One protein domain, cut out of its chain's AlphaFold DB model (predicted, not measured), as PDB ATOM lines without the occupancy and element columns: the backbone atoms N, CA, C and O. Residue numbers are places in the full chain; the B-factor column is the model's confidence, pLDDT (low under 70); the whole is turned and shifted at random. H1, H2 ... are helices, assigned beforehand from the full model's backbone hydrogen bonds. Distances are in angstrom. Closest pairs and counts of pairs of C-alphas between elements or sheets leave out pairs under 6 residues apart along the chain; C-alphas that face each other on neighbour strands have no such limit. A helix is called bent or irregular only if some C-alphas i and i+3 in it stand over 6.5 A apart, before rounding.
ATOM      1  N   GLN A  12     -37.560 -26.320  -3.289       88.94
ATOM      2  CA  GLN A  12     -37.306 -25.432  -4.423       88.94
ATOM      3  C   GLN A  12     -36.877 -24.033  -3.961       88.94
ATOM      4  O   GLN A  12     -36.025 -23.412  -4.597       88.94
ATOM      5  N   GLN A  13     -37.430 -23.545  -2.848       88.62
ATOM      6  CA  GLN A  13     -37.006 -22.290  -2.223       88.62
ATOM      7  C   GLN A  13     -35.557 -22.386  -1.749       88.62
ATOM      8  O   GLN A  13     -34.737 -21.568  -2.162       88.62
ATOM      9  N   ALA A  14     -35.221 -23.438  -0.998       89.56
ATOM     10  CA  ALA A  14     -33.858 -23.671  -0.528       89.56
ATOM     11  C   ALA A  14     -32.854 -23.785  -1.690       89.56
ATOM     12  O   ALA A  14     -31.733 -23.276  -1.600       89.56
ATOM     13  N   PHE A  15     -33.252 -24.408  -2.805       90.50
ATOM     14  CA  PHE A  15     -32.450 -24.443  -4.028       90.50
ATOM     15  C   PHE A  15     -32.240 -23.043  -4.616       90.50
ATOM     16  O   PHE A  15     -31.099 -22.657  -4.873       90.50
ATOM     17  N   CYS A  16     -33.311 -22.260  -4.783       89.12
ATOM     18  CA  CYS A  16     -33.217 -20.900  -5.315       89.12
ATOM     19  C   CYS A  16     -32.327 -20.002  -4.444       89.12
ATOM     20  O   CYS A  16     -31.560 -19.201  -4.979       89.12
ATOM     21  N   GLU A  17     -32.389 -20.158  -3.120       89.81
ATOM     22  CA  GLU A  17     -31.517 -19.455  -2.176       89.81
ATOM     23  C   GLU A  17     -30.056 -19.905  -2.304       89.81
ATOM     24  O   GLU A  17     -29.159 -19.064  -2.400       89.81
ATOM     25  N   SER A  18     -29.808 -21.216  -2.376       90.75
ATOM     26  CA  SER A  18     -28.455 -21.784  -2.492       90.75
ATOM     27  C   SER A  18     -27.759 -21.374  -3.792       90.75
ATOM     28  O   SER A  18     -26.557 -21.120  -3.798       90.75
ATOM     29  N   TYR A  19     -28.522 -21.262  -4.881       88.81
ATOM     30  CA  TYR A  19     -28.049 -20.813  -6.192       88.81
ATOM     31  C   TYR A  19     -28.178 -19.298  -6.417       88.81
ATOM     32  O   TYR A  19     -27.868 -18.816  -7.508       88.81
ATOM     33  N   GLN A  20     -28.605 -18.543  -5.397       89.50
ATOM     34  CA  GLN A  20     -28.739 -17.082  -5.428       89.50
ATOM     35  C   GLN A  20     -29.532 -16.570  -6.647       89.50
ATOM     36  O   GLN A  20     -29.154 -15.592  -7.294       89.50
ATOM     37  N   ILE A  21     -30.634 -17.246  -6.978       85.62
ATOM     38  CA  ILE A  21     -31.396 -16.985  -8.201       85.62
ATOM     39  C   ILE A  21     -32.154 -15.659  -8.075       85.62
ATOM     40  O   ILE A  21     -33.140 -15.553  -7.347       85.62
ATOM     41  N   GLY A  22     -31.718 -14.648  -8.831       78.94
ATOM     42  CA  GLY A  22     -32.306 -13.304  -8.790       78.94
ATOM     43  C   GLY A  22     -33.678 -13.176  -9.463       78.94
ATOM     44  O   GLY A  22     -34.444 -12.278  -9.121       78.94
ATOM     45  N   ASN A  23     -34.013 -14.065 -10.409       80.50
ATOM     46  CA  ASN A  23     -35.290 -14.037 -11.130       80.50
ATOM     47  C   ASN A  23     -35.979 -15.407 -11.123       80.50
ATOM     48  O   ASN A  23     -35.975 -16.148 -12.106       80.50
ATOM     49  N   ILE A  24     -36.601 -15.722  -9.987       82.81
ATOM     50  CA  ILE A  24     -37.365 -16.959  -9.781       82.81
ATOM     51  C   ILE A  24     -38.521 -17.081 -10.785       82.81
ATOM     52  O   ILE A  24     -38.832 -18.178 -11.243       82.81
ATOM     53  N   ALA A  25     -39.144 -15.961 -11.164       79.12
ATOM     54  CA  ALA A  25     -40.272 -15.975 -12.089       79.12
ATOM     55  C   ALA A  25     -39.869 -16.453 -13.488       79.12
ATOM     56  O   ALA A  25     -40.568 -17.271 -14.082       79.12
ATOM     57  N   LEU A  26     -38.718 -15.994 -13.980       77.38
ATOM     58  CA  LEU A  26     -38.144 -16.473 -15.235       77.38
ATOM     59  C   LEU A  26     -37.755 -17.953 -15.137       77.38
ATOM     60  O   LEU A  26     -38.030 -18.716 -16.060       77.38
ATOM     61  N   LEU A  27     -37.186 -18.371 -14.002       83.25
ATOM     62  CA  LEU A  27     -36.810 -19.765 -13.778       83.25
ATOM     63  C   LEU A  27     -38.024 -20.702 -13.893       83.25
ATOM     64  O   LEU A  27     -37.965 -21.690 -14.613       83.25
ATOM     65  N   GLN A  28     -39.141 -20.352 -13.249       81.62
ATOM     66  CA  GLN A  28     -40.394 -21.119 -13.309       81.62
ATOM     67  C   GLN A  28     -41.020 -21.165 -14.710       81.62
ATOM     68  O   GLN A  28     -41.765 -22.092 -15.024       81.62
ATOM     69  N   GLN A  29     -40.773 -20.144 -15.533       79.56
ATOM     70  CA  GLN A  29     -41.304 -20.074 -16.894       79.56
ATOM     71  C   GLN A  29     -40.477 -20.899 -17.879       79.56
ATOM     72  O   GLN A  29     -41.044 -21.504 -18.788       79.56
ATOM     73  N   LEU A  30     -39.153 -20.912 -17.705       79.56
ATOM     74  CA  LEU A  30     -38.223 -21.504 -18.662       79.56
ATOM     75  C   LEU A  30     -37.741 -22.906 -18.281       79.56
ATOM     76  O   LEU A  30     -37.307 -23.628 -19.177       79.56
ATOM     77  N   TYR A  31     -37.839 -23.303 -17.004       84.50
ATOM     78  CA  TYR A  31     -37.243 -24.547 -16.504       84.50
ATOM     79  C   TYR A  31     -38.139 -25.334 -15.535       84.50
ATOM     80  O   TYR A  31     -38.946 -24.778 -14.789       84.50
ATOM     81  N   GLU A  32     -37.984 -26.657 -15.530       88.00
ATOM     82  CA  GLU A  32     -38.537 -27.580 -14.534       88.00
ATOM     83  C   GLU A  32     -37.673 -27.536 -13.262       88.00
ATOM     84  O   GLU A  32     -36.643 -28.200 -13.159       88.00
ATOM     85  N   ILE A  33     -38.081 -26.742 -12.267       87.38
ATOM     86  CA  ILE A  33     -37.295 -26.564 -11.030       87.38
ATOM     87  C   ILE A  33     -37.142 -27.885 -10.266       87.38
ATOM     88  O   ILE A  33     -36.095 -28.122  -9.673       87.38
ATOM     89  N   ASP A  34     -38.143 -28.767 -10.313       87.69
ATOM     90  CA  ASP A  34     -38.053 -30.092  -9.690       87.69
ATOM     91  C   ASP A  34     -36.918 -30.943 -10.278       87.69
ATOM     92  O   ASP A  34     -36.210 -31.622  -9.532       87.69
ATOM     93  N   GLU A  35     -36.681 -30.863 -11.590       88.25
ATOM     94  CA  GLU A  35     -35.553 -31.555 -12.221       88.25
ATOM     95  C   GLU A  35     -34.217 -30.906 -11.848       88.25
ATOM     96  O   GLU A  35     -33.252 -31.612 -11.553       88.25
ATOM     97  N   LEU A  36     -34.155 -29.572 -11.788       88.69
ATOM     98  CA  LEU A  36     -32.950 -28.869 -11.333       88.69
ATOM     99  C   LEU A  36     -32.572 -29.292  -9.910       88.69
ATOM    100  O   LEU A  36     -31.430 -29.668  -9.664       88.69
ATOM    101  N   VAL A  37     -33.539 -29.322  -8.994       89.94
ATOM    102  CA  VAL A  37     -33.345 -29.787  -7.615       89.94
ATOM    103  C   VAL A  37     -32.861 -31.241  -7.566       89.94
ATOM    104  O   VAL A  37     -32.042 -31.579  -6.715       89.94
ATOM    105  N   LEU A  38     -33.357 -32.104  -8.458       88.88
ATOM    106  CA  LEU A  38     -33.001 -33.523  -8.487       88.88
ATOM    107  C   LEU A  38     -31.576 -33.768  -9.004       88.88
ATOM    108  O   LEU A  38     -30.883 -34.655  -8.506       88.88
ATOM    109  N   PHE A  39     -31.151 -33.017 -10.022       87.25
ATOM    110  CA  PHE A  39     -29.911 -33.289 -10.753       87.25
ATOM    111  C   PHE A  39     -28.741 -32.373 -10.398       87.25
ATOM    112  O   PHE A  39     -27.611 -32.661 -10.818       87.25
ATOM    113  N   MET A  40     -28.996 -31.295  -9.658       88.19
ATOM    114  CA  MET A  40     -27.989 -30.346  -9.200       88.19
ATOM    115  C   MET A  40     -27.693 -30.521  -7.704       88.19
ATOM    116  O   MET A  40     -28.570 -30.904  -6.929       88.19
ATOM    117  N   PRO A  41     -26.457 -30.242  -7.256       86.94
ATOM    118  CA  PRO A  41     -26.092 -30.396  -5.858       86.94
ATOM    119  C   PRO A  41     -26.838 -29.388  -4.966       86.94
ATOM    120  O   PRO A  41     -26.876 -28.198  -5.270       86.94
ATOM    121  N   PRO A  42     -27.331 -29.807  -3.787       81.44
ATOM    122  CA  PRO A  42     -28.044 -28.921  -2.862       81.44
ATOM    123  C   PRO A  42     -27.138 -27.868  -2.202       81.44
ATOM    124  O   PRO A  42     -27.624 -26.955  -1.545       81.44
ATOM    125  N   ARG A  43     -25.813 -28.012  -2.320       86.12
ATOM    126  CA  ARG A  43     -24.814 -27.076  -1.789       86.12
ATOM    127  C   ARG A  43     -23.795 -26.746  -2.880       86.12
ATOM    128  O   ARG A  43     -22.733 -27.373  -2.905       86.12
ATOM    129  N   PRO A  44     -24.112 -25.819  -3.795       88.56
ATOM    130  CA  PRO A  44     -23.183 -25.428  -4.839       88.56
ATOM    131  C   PRO A  44     -21.999 -24.634  -4.274       88.56
ATOM    132  O   PRO A  44     -22.107 -23.938  -3.262       88.56
ATOM    133  N   THR A  45     -20.857 -24.707  -4.950       89.94
ATOM    134  CA  THR A  45     -19.734 -23.788  -4.722       89.94
ATOM    135  C   THR A  45     -20.002 -22.430  -5.375       89.94
ATOM    136  O   THR A  45     -20.834 -22.312  -6.271       89.94
ATOM    137  N   ALA A  46     -19.255 -21.393  -4.983       88.62
ATOM    138  CA  ALA A  46     -19.378 -20.069  -5.602       88.62
ATOM    139  C   ALA A  46     -19.163 -20.098  -7.131       88.62
ATOM    140  O   ALA A  46     -19.843 -19.384  -7.863       88.62
ATOM    141  N   GLU A  47     -18.266 -20.959  -7.618       88.44
ATOM    142  CA  GLU A  47     -18.028 -21.164  -9.053       88.44
ATOM    143  C   GLU A  47     -19.242 -21.805  -9.742       88.44
ATOM    144  O   GLU A  47     -19.701 -21.325 -10.774       88.44
ATOM    145  N   GLN A  48     -19.830 -22.831  -9.126       87.56
ATOM    146  CA  GLN A  48     -21.031 -23.496  -9.637       87.56
ATOM    147  C   GLN A  48     -22.246 -22.566  -9.692       87.56
ATOM    148  O   GLN A  48     -23.036 -22.649 -10.636       87.56
ATOM    149  N   VAL A  49     -22.387 -21.682  -8.699       89.56
ATOM    150  CA  VAL A  49     -23.416 -20.633  -8.681       89.56
ATOM    151  C   VAL A  49     -23.184 -19.637  -9.815       89.56
ATOM    152  O   VAL A  49     -24.131 -19.294 -10.524       89.56
ATOM    153  N   ALA A  50     -21.940 -19.197 -10.023       88.25
ATOM    154  CA  ALA A  50     -21.599 -18.254 -11.086       88.25
ATOM    155  C   ALA A  50     -21.893 -18.832 -12.481       88.25
ATOM    156  O   ALA A  50     -22.567 -18.179 -13.278       88.25
ATOM    157  N   VAL A  51     -21.471 -20.073 -12.743       88.12
ATOM    158  CA  VAL A  51     -21.741 -20.784 -14.004       88.12
ATOM    159  C   VAL A  51     -23.244 -20.920 -14.244       88.12
ATOM    160  O   VAL A  51     -23.732 -20.608 -15.328       88.12
ATOM    161  N   PHE A  52     -24.004 -21.334 -13.228       87.88
ATOM    162  CA  PHE A  52     -25.452 -21.481 -13.352       87.88
ATOM    163  C   PHE A  52     -26.145 -20.152 -13.684       87.88
ATOM    164  O   PHE A  52     -26.940 -20.083 -14.618       87.88
ATOM    165  N   ASN A  53     -25.798 -19.072 -12.977       84.62
ATOM    166  CA  ASN A  53     -26.369 -17.749 -13.237       84.62
ATOM    167  C   ASN A  53     -25.973 -17.197 -14.618       84.62
ATOM    168  O   ASN A  53     -26.788 -16.548 -15.275       84.62
ATOM    169  N   GLN A  54     -24.759 -17.487 -15.096       84.62
ATOM    170  CA  GLN A  54     -24.333 -17.139 -16.452       84.62
ATOM    171  C   GLN A  54     -25.176 -17.866 -17.510       84.62
ATOM    172  O   GLN A  54     -25.619 -17.245 -18.478       84.62
ATOM    173  N   LEU A  55     -25.430 -19.161 -17.311       83.81
ATOM    174  CA  LEU A  55     -26.246 -19.970 -18.216       83.81
ATOM    175  C   LEU A  55     -27.713 -19.520 -18.242       83.81
ATOM    176  O   LEU A  55     -28.300 -19.423 -19.321       83.81
ATOM    177  N   LEU A  56     -28.281 -19.168 -17.084       79.19
ATOM    178  CA  LEU A  56     -29.621 -18.579 -16.999       79.19
ATOM    179  C   LEU A  56     -29.721 -17.259 -17.781       79.19
ATOM    180  O   LEU A  56     -30.707 -17.026 -18.480       79.19
ATOM    181  N   GLY A  57     -28.702 -16.399 -17.684       67.56
ATOM    182  CA  GLY A  57     -28.667 -15.113 -18.387       67.56
ATOM    183  C   GLY A  57     -28.524 -15.241 -19.906       67.56
ATOM    184  O   GLY A  57     -29.078 -14.426 -20.639       67.56
ATOM    185  N   ALA A  58     -27.824 -16.270 -20.388       62.94
ATOM    186  CA  ALA A  58     -27.619 -16.509 -21.819       62.94
ATOM    187  C   ALA A  58     -28.870 -17.052 -22.538       62.94
ATOM    188  O   ALA A  58     -29.027 -16.853 -23.740       62.94
ATOM    189  N   GLN A  59     -29.761 -17.728 -21.811       60.22
ATOM    190  CA  GLN A  59     -30.945 -18.409 -22.355       60.22
ATOM    191  C   GLN A  59     -32.216 -17.532 -22.369       60.22
ATOM    192  O   GLN A  59     -33.217 -17.907 -22.977       60.22
ATOM    193  N   ALA A  60     -32.187 -16.346 -21.749       53.66
ATOM    194  CA  ALA A  60     -33.351 -15.463 -21.593       53.66
ATOM    195  C   ALA A  60     -33.917 -14.875 -22.910       53.66
ATOM    196  O   ALA A  60     -34.991 -14.276 -22.887       53.66
ATOM    197  N   ASP A  61     -33.235 -15.051 -24.047       53.50
ATOM    198  CA  ASP A  61     -33.644 -14.507 -25.355       53.50
ATOM    199  C   ASP A  61     -34.563 -15.456 -26.166       53.50
ATOM    200  O   ASP A  61     -35.182 -15.050 -27.150       53.50
ATOM    201  N   SER A  62     -34.711 -16.727 -25.766       49.38
ATOM    202  CA  SER A  62     -35.466 -17.723 -26.551       49.38
ATOM    203  C   SER A  62     -36.926 -17.867 -26.101       49.38
ATOM    204  O   SER A  62     -37.272 -18.649 -25.220       49.38
ATOM    205  N   GLY A  63     -37.818 -17.104 -26.739       50.25
ATOM    206  CA  GLY A  63     -39.246 -17.000 -26.410       50.25
ATOM    207  C   GLY A  63     -40.175 -18.116 -26.920       50.25
ATOM    208  O   GLY A  63     -41.156 -17.797 -27.591       50.25
ATOM    209  N   TYR A  64     -39.944 -19.393 -26.592       47.38
ATOM    210  CA  TYR A  64     -40.930 -20.458 -26.869       47.38
ATOM    211  C   TYR A  64     -41.279 -21.303 -25.637       47.38
ATOM    212  O   TYR A  64     -40.415 -21.901 -24.999       47.38
ATOM    213  N   LEU A  65     -42.581 -21.335 -25.335       61.31
ATOM    214  CA  LEU A  65     -43.203 -21.830 -24.108       61.31
ATOM    215  C   LEU A  65     -43.595 -23.322 -24.194       61.31
ATOM    216  O   LEU A  65     -44.111 -23.793 -25.207       61.31
ATOM    217  N   ASP A  66     -43.367 -24.022 -23.083       51.03
ATOM    218  CA  ASP A  66     -43.771 -25.390 -22.717       51.03
ATOM    219  C   ASP A  66     -42.966 -26.581 -23.275       51.03
ATOM    220  O   ASP A  66     -42.266 -27.211 -22.487       51.03
ATOM    221  N   TYR A  67     -42.975 -26.922 -24.573       50.69
ATOM    222  CA  TYR A  67     -42.189 -28.097 -25.042       50.69
ATOM    223  C   TYR A  67     -40.673 -27.870 -24.919       50.69
ATOM    224  O   TYR A  67     -39.883 -28.789 -24.713       50.69
ATOM    225  N   THR A  68     -40.272 -26.606 -24.999       60.53
ATOM    226  CA  THR A  68     -38.899 -26.161 -24.795       60.53
ATOM    227  C   THR A  68     -38.485 -26.222 -23.329       60.53
ATOM    228  O   THR A  68     -37.298 -26.243 -23.072       60.53
ATOM    229  N   ARG A  69     -39.404 -26.273 -22.354       71.69
ATOM    230  CA  ARG A  69     -39.061 -26.155 -20.926       71.69
ATOM    231  C   ARG A  69     -38.268 -27.358 -20.412       71.69
ATOM    232  O   ARG A  69     -37.209 -27.176 -19.815       71.69
ATOM    233  N   SER A  70     -38.718 -28.580 -20.697       68.00
ATOM    234  CA  SER A  70     -37.968 -29.795 -20.338       68.00
ATOM    235  C   SER A  70     -36.651 -29.899 -21.114       68.00
ATOM    236  O   SER A  70     -35.617 -30.205 -20.526       68.00
ATOM    237  N   THR A  71     -36.649 -29.562 -22.408       76.19
ATOM    238  CA  THR A  71     -35.423 -29.534 -23.228       76.19
ATOM    239  C   THR A  71     -34.420 -28.509 -22.701       76.19
ATOM    240  O   THR A  71     -33.272 -28.858 -22.457       76.19
ATOM    241  N   ASN A  72     -34.864 -27.284 -22.413       77.25
ATOM    242  CA  ASN A  72     -34.054 -26.217 -21.827       77.25
ATOM    243  C   ASN A  72     -33.509 -26.623 -20.459       77.25
ATOM    244  O   ASN A  72     -32.376 -26.288 -20.133       77.25
ATOM    245  N   THR A  73     -34.299 -27.340 -19.653       84.44
ATOM    246  CA  THR A  73     -33.867 -27.828 -18.336       84.44
ATOM    247  C   THR A  73     -32.771 -28.867 -18.476       84.44
ATOM    248  O   THR A  73     -31.724 -28.742 -17.843       84.44
ATOM    249  N   PHE A  74     -32.965 -29.845 -19.358       84.50
ATOM    250  CA  PHE A  74     -31.951 -30.846 -19.649       84.50
ATOM    251  C   PHE A  74     -30.669 -30.212 -20.211       84.50
ATOM    252  O   PHE A  74     -29.581 -30.481 -19.706       84.50
ATOM    253  N   GLU A  75     -30.780 -29.331 -21.208       85.88
ATOM    254  CA  GLU A  75     -29.633 -28.632 -21.796       85.88
ATOM    255  C   GLU A  75     -28.910 -27.751 -20.774       85.88
ATOM    256  O   GLU A  75     -27.680 -27.755 -20.734       85.88
ATOM    257  N   LEU A  76     -29.646 -27.055 -19.902       86.94
ATOM    258  CA  LEU A  76     -29.073 -26.266 -18.815       86.94
ATOM    259  C   LEU A  76     -28.272 -27.149 -17.853       86.94
ATOM    260  O   LEU A  76     -27.135 -26.815 -17.524       86.94
ATOM    261  N   ILE A  77     -28.840 -28.282 -17.425       88.56
ATOM    262  CA  ILE A  77     -28.164 -29.240 -16.540       88.56
ATOM    263  C   ILE A  77     -26.898 -29.776 -17.212       88.56
ATOM    264  O   ILE A  77     -25.844 -29.821 -16.578       88.56
ATOM    265  N   MET A  78     -26.973 -30.149 -18.491       88.19
ATOM    266  CA  MET A  78     -25.831 -30.671 -19.245       88.19
ATOM    267  C   MET A  78     -24.716 -29.633 -19.398       88.19
ATOM    268  O   MET A  78     -23.564 -29.936 -19.092       88.19
ATOM    269  N   GLN A  79     -25.043 -28.402 -19.799       87.56
ATOM    270  CA  GLN A  79     -24.062 -27.317 -19.928       87.56
ATOM    271  C   GLN A  79     -23.447 -26.945 -18.577       87.56
ATOM    272  O   GLN A  79     -22.246 -26.681 -18.489       87.56
ATOM    273  N   TRP A  80     -24.250 -26.952 -17.512       89.75
ATOM    274  CA  TRP A  80     -23.754 -26.718 -16.162       89.75
ATOM    275  C   TRP A  80     -22.789 -27.824 -15.727       89.75
ATOM    276  O   TRP A  80     -21.714 -27.522 -15.209       89.75
ATOM    277  N   ARG A  81     -23.118 -29.100 -15.975       87.00
ATOM    278  CA  ARG A  81     -22.234 -30.237 -15.667       87.00
ATOM    279  C   ARG A  81     -20.931 -30.177 -16.450       87.00
ATOM    280  O   ARG A  81     -19.874 -30.391 -15.862       87.00
ATOM    281  N   GLU A  82     -21.000 -29.825 -17.730       87.38
ATOM    282  CA  GLU A  82     -19.826 -29.651 -18.583       87.38
ATOM    283  C   GLU A  82     -18.879 -28.579 -18.044       87.38
ATOM    284  O   GLU A  82     -17.688 -28.840 -17.872       87.38
ATOM    285  N   GLN A  83     -19.409 -27.405 -17.704       84.88
ATOM    286  CA  GLN A  83     -18.604 -26.280 -17.228       84.88
ATOM    287  C   GLN A  83     -18.080 -26.458 -15.798       84.88
ATOM    288  O   GLN A  83     -17.056 -25.878 -15.449       84.88
ATOM    289  N   THR A  84     -18.757 -27.258 -14.974       84.12
ATOM    290  CA  THR A  84     -18.372 -27.497 -13.571       84.12
ATOM    291  C   THR A  84     -17.640 -28.823 -13.354       84.12
ATOM    292  O   THR A  84     -17.285 -29.151 -12.221       84.12
ATOM    293  N   GLY A  85     -17.417 -29.600 -14.421       80.81
ATOM    294  CA  GLY A  85     -16.740 -30.898 -14.368       80.81
ATOM    295  C   GLY A  85     -17.524 -31.999 -13.639       80.81
ATOM    296  O   GLY A  85     -16.934 -32.987 -13.214       80.81
TER     297      GLY A  85
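Overview. This is residues 12 to 85 of the 89 residues of an uncharacterized protein of Microscillaceae bacterium (UniProt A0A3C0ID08). Two longer helices, H4 and H5, fold back on each other as a slanted hairpin that spreads towards its link, and three short helices, H1, H2 and H3, gather on one side of it. H2 and H3 pack on H5, while H1 packs on H3 and has no contact with H5. The printed part has 74 residues, with five named helices, H1 to H5 in chain order, and no named strand; its class is all helix. It is compact, with a radius of gyration of the C-alphas of 11.2 A, and rounded, spanning 31 by 25 by 20 A.

Arrangement. H1, residues 12 to 18, touches H3, residues 33 to 39, at a steep tilt of 64 degrees, the same way; their closest C-alphas, of Phe 15 and Val 37, are 6.5 A apart. H2, residues 24 to 30, is close to H1 but not clearly touching, the closest C-alphas being those of Cys 16 and Ile 24 at 7.3 A. The hub is H5, residues 67 to 84, which touches three helices. With residues 68 to 73 alone it touches H2, the closest C-alphas being those of Leu 30 and Arg 69 at 5.2 A. With residues 73 to 77 alone it touches H3 at a steep tilt of 39 degrees, the same way; the closest C-alphas are those of Leu 36 and Ile 77, 7.1 A apart. H4, residues 46 to 59, forms a helical hairpin with H5, opposite ways at a tilt of 36 degrees, only just steep; residues 76 to 84 of H5 alone touch H4, and the closest C-alphas, of Phe 52 and Trp 80, are 6.2 A apart. The helix packing is mostly crossed, no touching pair being at a shallow tilt. H1 and H5 are apart. Every O i to N i+4 pair is within hydrogen-bond range in H1, H2, H3 and H4, and 13 of 14 in H5.

Along the chain. H1 begins at C-alpha 12, (-37.306, -25.432, -4.423). H1 is 9.8 A long from first to last C-alpha, and H2 and H3 are each 10.0 A. H4 runs 20.4 A from C-alpha 46 at (-19.378, -20.069, -5.602). H5 runs 26.4 A and ends at C-alpha 84, (-18.372, -27.497, -13.571); it is only just irregular, with C-alphas 67 and 70 6.54 A apart.

Size, cuts and confidence. The two C-alphas farthest apart, of Ala 46 and Tyr 67, are 31.0 A from each other. The printed part has no cut. The links H1 to H2 and H2 to H3 are tight, H3 to H4 and H4 to H5 are short, and no link is long. The mean pLDDT of the printed part is 80.5; residues 57 to 68 and residue 70 are under 70.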